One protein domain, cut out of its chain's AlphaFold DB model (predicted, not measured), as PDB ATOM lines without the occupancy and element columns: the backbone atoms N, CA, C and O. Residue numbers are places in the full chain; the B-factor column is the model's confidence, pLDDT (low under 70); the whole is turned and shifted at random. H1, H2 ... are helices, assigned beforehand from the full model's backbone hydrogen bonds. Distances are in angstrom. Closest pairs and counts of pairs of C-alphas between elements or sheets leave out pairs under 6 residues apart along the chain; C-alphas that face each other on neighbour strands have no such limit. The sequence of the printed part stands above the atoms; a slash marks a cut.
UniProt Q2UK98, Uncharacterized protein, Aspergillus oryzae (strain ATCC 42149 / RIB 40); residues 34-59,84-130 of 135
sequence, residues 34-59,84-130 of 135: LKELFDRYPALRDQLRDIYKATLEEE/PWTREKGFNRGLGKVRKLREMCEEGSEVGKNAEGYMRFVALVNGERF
ATOM      1  N   LEU A  34     -46.191   5.357  -6.890       91.69
ATOM      2  CA  LEU A  34     -44.832   5.447  -7.421       91.69
ATOM      3  C   LEU A  34     -44.077   4.124  -7.243       91.69
ATOM      4  O   LEU A  34     -43.328   3.712  -8.130       91.69
ATOM      5  N   LYS A  35     -44.292   3.438  -6.114       93.06
ATOM      6  CA  LYS A  35     -43.702   2.120  -5.864       93.06
ATOM      7  C   LYS A  35     -44.174   1.092  -6.896       93.06
ATOM      8  O   LYS A  35     -43.337   0.480  -7.553       93.06
ATOM      9  N   GLU A  36     -45.484   0.965  -7.093       93.94
ATOM     10  CA  GLU A  36     -46.071   0.068  -8.098       93.94
ATOM     11  C   GLU A  36     -45.579   0.390  -9.513       93.94
ATOM     12  O   GLU A  36     -45.330  -0.512 -10.318       93.94
ATOM     13  N   LEU A  37     -45.400   1.679  -9.817       93.75
ATOM     14  CA  LEU A  37     -44.876   2.113 -11.103       93.75
ATOM     15  C   LEU A  37     -43.439   1.626 -11.320       93.75
ATOM     16  O   LEU A  37     -43.130   1.107 -12.390       93.75
ATOM     17  N   PHE A  38     -42.568   1.739 -10.316       93.75
ATOM     18  CA  PHE A  38     -41.200   1.225 -10.419       93.75
ATOM     19  C   PHE A  38     -41.125  -0.298 -10.478       93.75
ATOM     20  O   PHE A  38     -40.248  -0.820 -11.165       93.75
ATOM     21  N   ASP A  39     -42.039  -1.005  -9.814       93.50
ATOM     22  CA  ASP A  39     -42.102  -2.465  -9.889       93.50
ATOM     23  C   ASP A  39     -42.513  -2.930 -11.299       93.50
ATOM     24  O   ASP A  39     -41.980  -3.908 -11.824       93.50
ATOM     25  N   ARG A  40     -43.418  -2.191 -11.958       94.00
ATOM     26  CA  ARG A  40     -43.863  -2.479 -13.332       94.00
ATOM     27  C   ARG A  40     -42.849  -2.048 -14.397       94.00
ATOM     28  O   ARG A  40     -42.700  -2.733 -15.412       94.00
ATOM     29  N   TYR A  41     -42.156  -0.933 -14.173       94.06
ATOM     30  CA  TYR A  41     -41.205  -0.332 -15.112       94.06
ATOM     31  C   TYR A  41     -39.840  -0.117 -14.437       94.06
ATOM     32  O   TYR A  41     -39.476   1.017 -14.126       94.06
ATOM     33  N   PRO A  42     -39.030  -1.170 -14.230       91.19
ATOM     34  CA  PRO A  42     -37.752  -1.041 -13.523       91.19
ATOM     35  C   PRO A  42     -36.766  -0.100 -14.234       91.19
ATOM     36  O   PRO A  42     -36.052   0.654 -13.574       91.19
ATOM     37  N   ALA A  43     -36.790  -0.064 -15.572       91.62
ATOM     38  CA  ALA A  43     -35.960   0.833 -16.378       91.62
ATOM     39  C   ALA A  43     -36.260   2.324 -16.131       91.62
ATOM     40  O   ALA A  43     -35.366   3.156 -16.270       91.62
ATOM     41  N   LEU A  44     -37.482   2.669 -15.701       93.56
ATOM     42  CA  LEU A  44     -37.848   4.045 -15.356       93.56
ATOM     43  C   LEU A  44     -36.965   4.579 -14.224       93.56
ATOM     44  O   LEU A  44     -36.537   5.730 -14.260       93.56
ATOM     45  N   ARG A  45     -36.659   3.745 -13.222       91.88
ATOM     46  CA  ARG A  45     -35.801   4.149 -12.103       91.88
ATOM     47  C   ARG A  45     -34.403   4.514 -12.592       91.88
ATOM     48  O   ARG A  45     -33.853   5.526 -12.161       91.88
ATOM     49  N   ASP A  46     -33.847   3.711 -13.493       93.06
ATOM     50  CA  ASP A  46     -32.537   3.975 -14.081       93.06
ATOM     51  C   ASP A  46     -32.559   5.257 -14.928       93.06
ATOM     52  O   ASP A  46     -31.695   6.113 -14.747       93.06
ATOM     53  N   GLN A  47     -33.595   5.457 -15.750       92.44
ATOM     54  CA  GLN A  47     -33.772   6.675 -16.549       92.44
ATOM     55  C   GLN A  47     -33.859   7.939 -15.679       92.44
ATOM     56  O   GLN A  47     -33.171   8.925 -15.947       92.44
ATOM     57  N   LEU A  48     -34.668   7.921 -14.614       93.75
ATOM     58  CA  LEU A  48     -34.781   9.053 -13.687       93.75
ATOM     59  C   LEU A  48     -33.459   9.316 -12.956       93.75
ATOM     60  O   LEU A  48     -33.067  10.472 -12.785       93.75
ATOM     61  N   ARG A  49     -32.734   8.258 -12.572       94.19
ATOM     62  CA  ARG A  49     -31.406   8.382 -11.961       94.19
ATOM     63  C   ARG A  49     -30.403   9.016 -12.921       94.19
ATOM     64  O   ARG A  49     -29.611   9.847 -12.490       94.19
ATOM     65  N   ASP A  50     -30.430   8.662 -14.199       93.50
ATOM     66  CA  ASP A  50     -29.522   9.230 -15.198       93.50
ATOM     67  C   ASP A  50     -29.814  10.714 -15.457       93.50
ATOM     68  O   ASP A  50     -28.892  11.518 -15.618       93.50
ATOM     69  N   ILE A  51     -31.092  11.108 -15.425       93.88
ATOM     70  CA  ILE A  51     -31.494  12.520 -15.458       93.88
ATOM     71  C   ILE A  51     -30.970  13.250 -14.219       93.88
ATOM     72  O   ILE A  51     -30.384  14.323 -14.358       93.88
ATOM     73  N   TYR A  52     -31.134  12.668 -13.026       93.94
ATOM     74  CA  TYR A  52     -30.623  13.243 -11.780       93.94
ATOM     75  C   TYR A  52     -29.101  13.415 -11.813       93.94
ATOM     76  O   TYR A  52     -28.610  14.506 -11.534       93.94
ATOM     77  N   LYS A  53     -28.350  12.391 -12.234       94.81
ATOM     78  CA  LYS A  53     -26.889  12.467 -12.374       94.81
ATOM     79  C   LYS A  53     -26.466  13.617 -13.278       94.81
ATOM     80  O   LYS A  53     -25.563  14.365 -12.933       94.81
ATOM     81  N   ALA A  54     -27.175  13.843 -14.383       90.75
ATOM     82  CA  ALA A  54     -26.878  14.958 -15.278       90.75
ATOM     83  C   ALA A  54     -27.028  16.350 -14.626       90.75
ATOM     84  O   ALA A  54     -26.567  17.330 -15.215       90.75
ATOM     85  N   THR A  55     -27.670  16.454 -13.458       92.75
ATOM     86  CA  THR A  55     -27.757  17.704 -12.688       92.75
ATOM     87  C   THR A  55     -26.540  17.956 -11.802       92.75
ATOM     88  O   THR A  55     -26.334  19.098 -11.394       92.75
ATOM     89  N   LEU A  56     -25.731  16.931 -11.532       93.56
ATOM     90  CA  LEU A  56     -24.625  16.973 -10.585       93.56
ATOM     91  C   LEU A  56     -23.389  17.680 -11.153       93.56
ATOM     92  O   LEU A  56     -23.188  17.744 -12.370       93.56
ATOM     93  N   GLU A  57     -22.568  18.227 -10.256       91.44
ATOM     94  CA  GLU A  57     -21.312  18.893 -10.613       91.44
ATOM     95  C   GLU A  57     -20.277  17.885 -11.113       91.44
ATOM     96  O   GLU A  57     -19.565  18.153 -12.075       91.44
ATOM     97  N   GLU A  58     -20.247  16.695 -10.523       90.38
ATOM     98  CA  GLU A  58     -19.311  15.619 -10.850       90.38
ATOM     99  C   GLU A  58     -19.459  15.145 -12.305       90.38
ATOM    100  O   GLU A  58     -18.496  14.711 -12.934       90.38
ATOM    101  N   GLU A  59     -20.662  15.280 -12.865       87.38
ATOM    102  CA  GLU A  59     -20.991  14.935 -14.253       87.38
ATOM    103  C   GLU A  59     -20.808  16.134 -15.214       87.38
ATOM    104  O   GLU A  59     -21.087  16.048 -16.422       87.38
ATOM    105  N   PRO A  84     -17.594  27.206 -15.130       87.94
ATOM    106  CA  PRO A  84     -17.777  26.193 -14.098       87.94
ATOM    107  C   PRO A  84     -19.250  25.849 -13.896       87.94
ATOM    108  O   PRO A  84     -20.152  26.620 -14.263       87.94
ATOM    109  N   TRP A  85     -19.485  24.670 -13.331       91.38
ATOM    110  CA  TRP A  85     -20.820  24.234 -12.965       91.38
ATOM    111  C   TRP A  85     -21.464  25.231 -11.995       91.38
ATOM    112  O   TRP A  85     -20.805  25.867 -11.174       91.38
ATOM    113  N   THR A  86     -22.777  25.384 -12.114       91.31
ATOM    114  CA  THR A  86     -23.605  26.087 -11.134       91.31
ATOM    115  C   THR A  86     -24.875  25.277 -10.924       91.31
ATOM    116  O   THR A  86     -25.304  24.553 -11.827       91.31
ATOM    117  N   ARG A  87     -25.534  25.446  -9.770       91.75
ATOM    118  CA  ARG A  87     -26.834  24.802  -9.503       91.75
ATOM    119  C   ARG A  87     -27.850  25.055 -10.615       91.75
ATOM    120  O   ARG A  87     -28.528  24.131 -11.050       91.75
ATOM    121  N   GLU A  88     -27.918  26.287 -11.108       91.81
ATOM    122  CA  GLU A  88     -28.806  26.662 -12.211       91.81
ATOM    123  C   GLU A  88     -28.467  25.912 -13.510       91.81
ATOM    124  O   GLU A  88     -29.361  25.427 -14.205       91.81
ATOM    125  N   LYS A  89     -27.177  25.755 -13.837       90.94
ATOM    126  CA  LYS A  89     -26.741  24.972 -15.003       90.94
ATOM    127  C   LYS A  89     -27.093  23.493 -14.861       90.94
ATOM    128  O   LYS A  89     -27.575  22.902 -15.826       90.94
ATOM    129  N   GLY A  90     -26.881  22.913 -13.678       91.88
ATOM    130  CA  GLY A  90     -27.282  21.542 -13.362       91.88
ATOM    131  C   GLY A  90     -28.787  21.337 -13.537       91.88
ATOM    132  O   GLY A  90     -29.212  20.437 -14.264       91.88
ATOM    133  N   PHE A  91     -29.592  22.238 -12.971       92.00
ATOM    134  CA  PHE A  91     -31.046  22.235 -13.122       92.00
ATOM    135  C   PHE A  91     -31.478  22.321 -14.593       92.00
ATOM    136  O   PHE A  91     -32.221  21.465 -15.070       92.00
ATOM    137  N   ASN A  92     -30.958  23.295 -15.349       91.31
ATOM    138  CA  ASN A  92     -31.281  23.466 -16.768       91.31
ATOM    139  C   ASN A  92     -30.865  22.255 -17.620       91.31
ATOM    140  O   ASN A  92     -31.550  21.904 -18.583       91.31
ATOM    141  N   ARG A  93     -29.763  21.583 -17.266       90.56
ATOM    142  CA  ARG A  93     -29.310  20.358 -17.934       90.56
ATOM    143  C   ARG A  93     -30.252  19.185 -17.667       90.56
ATOM    144  O   ARG A  93     -30.622  18.492 -18.617       90.56
ATOM    145  N   GLY A  94     -30.678  19.001 -16.418       92.56
ATOM    146  CA  GLY A  94     -31.715  18.032 -16.056       92.56
ATOM    147  C   GLY A  94     -33.027  18.311 -16.785       92.56
ATOM    148  O   GLY A  94     -33.571  17.427 -17.443       92.56
ATOM    149  N   LEU A  95     -33.482  19.566 -16.776       92.69
ATOM    150  CA  LEU A  95     -34.692  19.995 -17.477       92.69
ATOM    151  C   LEU A  95     -34.618  19.715 -18.984       92.69
ATOM    152  O   LEU A  95     -35.581  19.222 -19.569       92.69
ATOM    153  N   GLY A  96     -33.468  19.965 -19.615       91.38
ATOM    154  CA  GLY A  96     -33.243  19.631 -21.021       91.38
ATOM    155  C   GLY A  96     -33.348  18.130 -21.308       91.38
ATOM    156  O   GLY A  96     -33.905  17.739 -22.332       91.38
ATOM    157  N   LYS A  97     -32.864  17.273 -20.398       93.06
ATOM    158  CA  LYS A  97     -33.006  15.812 -20.510       93.06
ATOM    159  C   LYS A  97     -34.462  15.363 -20.373       93.06
ATOM    160  O   LYS A  97     -34.901  14.546 -21.173       93.06
ATOM    161  N   VAL A  98     -35.200  15.923 -19.411       92.56
ATOM    162  CA  VAL A  98     -36.636  15.654 -19.214       92.56
ATOM    163  C   VAL A  98     -37.430  16.044 -20.463       92.56
ATOM    164  O   VAL A  98     -38.197  15.232 -20.968       92.56
ATOM    165  N   ARG A  99     -37.206  17.253 -20.999       90.69
ATOM    166  CA  ARG A  99     -37.872  17.730 -22.224       90.69
ATOM    167  C   ARG A  99     -37.592  16.819 -23.410       90.69
ATOM    168  O   ARG A  99     -38.530  16.350 -24.038       90.69
ATOM    169  N   LYS A 100     -36.321  16.482 -23.639       90.19
ATOM    170  CA  LYS A 100     -35.938  15.573 -24.721       90.19
ATOM    171  C   LYS A 100     -36.587  14.192 -24.578       90.19
ATOM    172  O   LYS A 100     -37.017  13.623 -25.572       90.19
ATOM    173  N   LEU A 101     -36.639  13.626 -23.371       90.44
ATOM    174  CA  LEU A 101     -37.263  12.318 -23.150       90.44
ATOM    175  C   LEU A 101     -38.762  12.349 -23.459       90.44
ATOM    176  O   LEU A 101     -39.255  11.457 -24.143       90.44
ATOM    177  N   ARG A 102     -39.456  13.402 -23.019       90.12
ATOM    178  CA  ARG A 102     -40.858  13.641 -23.367       90.12
ATOM    179  C   ARG A 102     -41.063  13.736 -24.876       90.12
ATOM    180  O   ARG A 102     -41.886  12.997 -25.400       90.12
ATOM    181  N   GLU A 103     -40.288  14.579 -25.555       89.12
ATOM    182  CA  GLU A 103     -40.345  14.739 -27.016       89.12
ATOM    183  C   GLU A 103     -40.169  13.386 -27.721       89.12
ATOM    184  O   GLU A 103     -40.990  13.013 -28.549       89.12
ATOM    185  N   MET A 104     -39.170  12.586 -27.326       86.75
ATOM    186  CA  MET A 104     -38.951  11.258 -27.917       86.75
ATOM    187  C   MET A 104     -40.133  10.302 -27.701       86.75
ATOM    188  O   MET A 104     -40.422   9.503 -28.592       86.75
ATOM    189  N   CYS A 105     -40.810  10.366 -26.551       88.38
ATOM    190  CA  CYS A 105     -42.001   9.554 -26.279       88.38
ATOM    191  C   CYS A 105     -43.204  10.014 -27.119       88.38
ATOM    192  O   CYS A 105     -43.925   9.184 -27.663       88.38
ATOM    193  N   GLU A 106     -43.412  11.327 -27.242       85.31
ATOM    194  CA  GLU A 106     -44.519  11.925 -28.006       85.31
ATOM    195  C   GLU A 106     -44.350  11.731 -29.522       85.31
ATOM    196  O   GLU A 106     -45.319  11.455 -30.227       85.31
ATOM    197  N   GLU A 107     -43.116  11.806 -30.024       85.50
ATOM    198  CA  GLU A 107     -42.767  11.557 -31.427       85.50
ATOM    199  C   GLU A 107     -42.723  10.059 -31.783       85.50
ATOM    200  O   GLU A 107     -42.586   9.705 -32.955       85.50
ATOM    201  N   GLY A 108     -42.816   9.167 -30.790       80.38
ATOM    202  CA  GLY A 108     -42.731   7.716 -30.983       80.38
ATOM    203  C   GLY A 108     -41.329   7.212 -31.346       80.38
ATOM    204  O   GLY A 108     -41.197   6.116 -31.886       80.38
ATOM    205  N   SER A 109     -40.284   7.999 -31.071       80.12
ATOM    206  CA  SER A 109     -38.883   7.567 -31.202       80.12
ATOM    207  C   SER A 109     -38.434   6.717 -30.008       80.12
ATOM    208  O   SER A 109     -37.646   5.789 -30.171       80.12
ATOM    209  N   GLU A 110     -38.959   7.009 -28.815       81.19
ATOM    210  CA  GLU A 110     -38.910   6.117 -27.655       81.19
ATOM    211  C   GLU A 110     -40.224   5.325 -27.622       81.19
ATOM    212  O   GLU A 110     -41.308   5.909 -27.602       81.19
ATOM    213  N   VAL A 111     -40.144   3.993 -27.624       79.56
ATOM    214  CA  VAL A 111     -41.319   3.107 -27.696       79.56
ATOM    215  C   VAL A 111     -41.280   2.009 -26.639       79.56
ATOM    216  O   VAL A 111     -40.244   1.699 -26.049       79.56
ATOM    217  N   GLY A 112     -42.433   1.380 -26.418       84.69
ATOM    218  CA  GLY A 112     -42.580   0.254 -25.503       84.69
ATOM    219  C   GLY A 112     -42.631   0.676 -24.035       84.69
ATOM    220  O   GLY A 112     -43.044   1.783 -23.693       84.69
ATOM    221  N   LYS A 113     -42.212  -0.237 -23.153       85.88
ATOM    222  CA  LYS A 113     -42.375  -0.101 -21.696       85.88
ATOM    223  C   LYS A 113     -41.653   1.115 -21.104       85.88
ATOM    224  O   LYS A 113     -42.091   1.632 -20.082       85.88
ATOM    225  N   ASN A 114     -40.576   1.580 -21.733       84.38
ATOM    226  CA  ASN A 114     -39.820   2.742 -21.266       84.38
ATOM    227  C   ASN A 114     -40.619   4.039 -21.433       84.38
ATOM    228  O   ASN A 114     -40.821   4.771 -20.464       84.38
ATOM    229  N   ALA A 115     -41.123   4.287 -22.646       88.62
ATOM    230  CA  ALA A 115     -41.965   5.443 -22.935       88.62
ATOM    231  C   ALA A 115     -43.248   5.420 -22.097       88.62
ATOM    232  O   ALA A 115     -43.634   6.427 -21.509       88.62
ATOM    233  N   GLU A 116     -43.876   4.248 -21.978       91.12
ATOM    234  CA  GLU A 116     -45.088   4.089 -21.179       91.12
ATOM    235  C   GLU A 116     -44.847   4.393 -19.693       91.12
ATOM    236  O   GLU A 116     -45.587   5.175 -19.092       91.12
ATOM    237  N   GLY A 117     -43.790   3.824 -19.104       92.56
ATOM    238  CA  GLY A 117     -43.428   4.075 -17.711       92.56
ATOM    239  C   GLY A 117     -43.166   5.556 -17.445       92.56
ATOM    240  O   GLY A 117     -43.657   6.102 -16.456       92.56
ATOM    241  N   TYR A 118     -42.461   6.230 -18.357       92.69
ATOM    242  CA  TYR A 118     -42.188   7.662 -18.256       92.69
ATOM    243  C   TYR A 118     -43.460   8.517 -18.344       92.69
ATOM    244  O   TYR A 118     -43.666   9.399 -17.510       92.69
ATOM    245  N   MET A 119     -44.354   8.243 -19.298       91.12
ATOM    246  CA  MET A 119     -45.599   9.007 -19.440       91.12
ATOM    247  C   MET A 119     -46.546   8.795 -18.253       91.12
ATOM    248  O   MET A 119     -47.171   9.748 -17.783       91.12
ATOM    249  N   ARG A 120     -46.601   7.576 -17.701       91.81
ATOM    250  CA  ARG A 120     -47.344   7.292 -16.464       91.81
ATOM    251  C   ARG A 120     -46.744   8.010 -15.254       91.81
ATOM    252  O   ARG A 120     -47.496   8.503 -14.419       91.81
ATOM    253  N   PHE A 121     -45.416   8.105 -15.169       92.50
ATOM    254  CA  PHE A 121     -44.740   8.885 -14.128       92.50
ATOM    255  C   PHE A 121     -45.085  10.370 -14.217       92.50
ATOM    256  O   PHE A 121     -45.447  10.973 -13.213       92.50
ATOM    257  N   VAL A 122     -45.016  10.950 -15.417       90.62
ATOM    258  CA  VAL A 122     -45.389  12.350 -15.652       90.62
ATOM    259  C   VAL A 122     -46.814  12.620 -15.187       90.62
ATOM    260  O   VAL A 122     -47.045  13.580 -14.460       90.62
ATOM    261  N   ALA A 123     -47.756  11.763 -15.576       89.62
ATOM    262  CA  ALA A 123     -49.140  11.929 -15.171       89.62
ATOM    263  C   ALA A 123     -49.307  11.828 -13.651       89.62
ATOM    264  O   ALA A 123     -49.989  12.657 -13.061       89.62
ATOM    265  N   LEU A 124     -48.618  10.878 -13.005       89.31
ATOM    266  CA  LEU A 124     -48.619  10.753 -11.548       89.31
ATOM    267  C   LEU A 124     -48.119  12.035 -10.861       89.31
ATOM    268  O   LEU A 124     -48.742  12.488  -9.907       89.31
ATOM    269  N   VAL A 125     -47.030  12.629 -11.359       88.69
ATOM    270  CA  VAL A 125     -46.460  13.885 -10.832       88.69
ATOM    271  C   VAL A 125     -47.384  15.080 -11.061       88.69
ATOM    272  O   VAL A 125     -47.407  15.996 -10.249       88.69
ATOM    273  N   ASN A 126     -48.151  15.073 -12.149       85.31
ATOM    274  CA  ASN A 126     -49.103  16.134 -12.472       85.31
ATOM    275  C   ASN A 126     -50.475  15.945 -11.802       85.31
ATOM    276  O   ASN A 126     -51.391  16.729 -12.042       85.31
ATOM    277  N   GLY A 127     -50.667  14.874 -11.025       81.00
ATOM    278  CA  GLY A 127     -51.985  14.502 -10.499       81.00
ATOM    279  C   GLY A 127     -52.993  14.098 -11.585       81.00
ATOM    280  O   GLY A 127     -54.195  14.017 -11.328       81.00
ATOM    281  N   GLU A 128     -52.528  13.830 -12.804       80.62
ATOM    282  CA  GLU A 128     -53.352  13.387 -13.918       80.62
ATOM    283  C   GLU A 128     -53.669  11.894 -13.781       80.62
ATOM    284  O   GLU A 128     -52.809  11.044 -13.532       80.62
ATOM    285  N   ARG A 129     -54.938  11.540 -13.994       65.75
ATOM    286  CA  ARG A 129     -55.360  10.140 -13.987       65.75
ATOM    287  C   ARG A 129     -55.090   9.536 -15.362       65.75
ATOM    288  O   ARG A 129     -55.813   9.821 -16.312       65.75
ATOM    289  N   PHE A 130     -54.078   8.675 -15.469       60.69
ATOM    290  CA  PHE A 130     -53.882   7.895 -16.692       60.69
ATOM    291  C   PHE A 130     -55.099   6.979 -16.913       60.69
ATOM    292  O   PHE A 130     -55.560   6.368 -15.938       60.69
TER     293      PHE A 130
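What this domain is: This is residues 34 to 59 and 84 to 130 of the 135 residues of an uncharacterized protein of Aspergillus oryzae (strain ATCC 42149 / RIB 40) (UniProt Q2UK98). H2 and H3, the longest helix, make a narrow V, meeting at residues 51 to 52 of H2 and 94 to 98 of H3; H4 sits crosswise in the open end of the V, steeply tilted to both and touching residues 43 to 44 of H2 and 102 to 105 of H3, while short H1 runs beside H4, opposite ways. The printed part has 73 residues with four named helices, H1 to H4 in chain order: all helix. It is only just compact, close to loose: radius of gyration of the C-alphas 13.1 A, spans 40 by 27 by 22 A.

How they stand to each other: Start at H3, residues 87 to 106: its residues 94 to 98 alone touch H2, residues 42 to 53, at 51 to 52 alone, closest C-alphas Gly 94 and Ile 51, 5.5 A. H4, residues 113 to 125, touches H3 by 115 to 119 alone, closest C-alphas Ala 115 and Cys 105, 5.3 A, at a steep 59 degrees. H1, residues 34 to 40, touches H4 at a shallow 12 degrees, opposite ways, closest C-alphas Leu 37 and Gly 117, 7.0 A. Every O i to N i+4 pair is within hydrogen-bond range in H1, H3 and H4; in H2, 7 of 8.

Where its parts are: Find C-alpha 87 at (-26.834, 24.802, -9.503); H3 runs 28.7 A from it. H4, 18.2 A, ends at (-46.460, 13.885, -10.832).

The domain as a whole: Residues 60 to 83 are not printed; C-alphas 59 and 84 are 11.7 A apart. Residues 129 to 130 have pLDDT under 70.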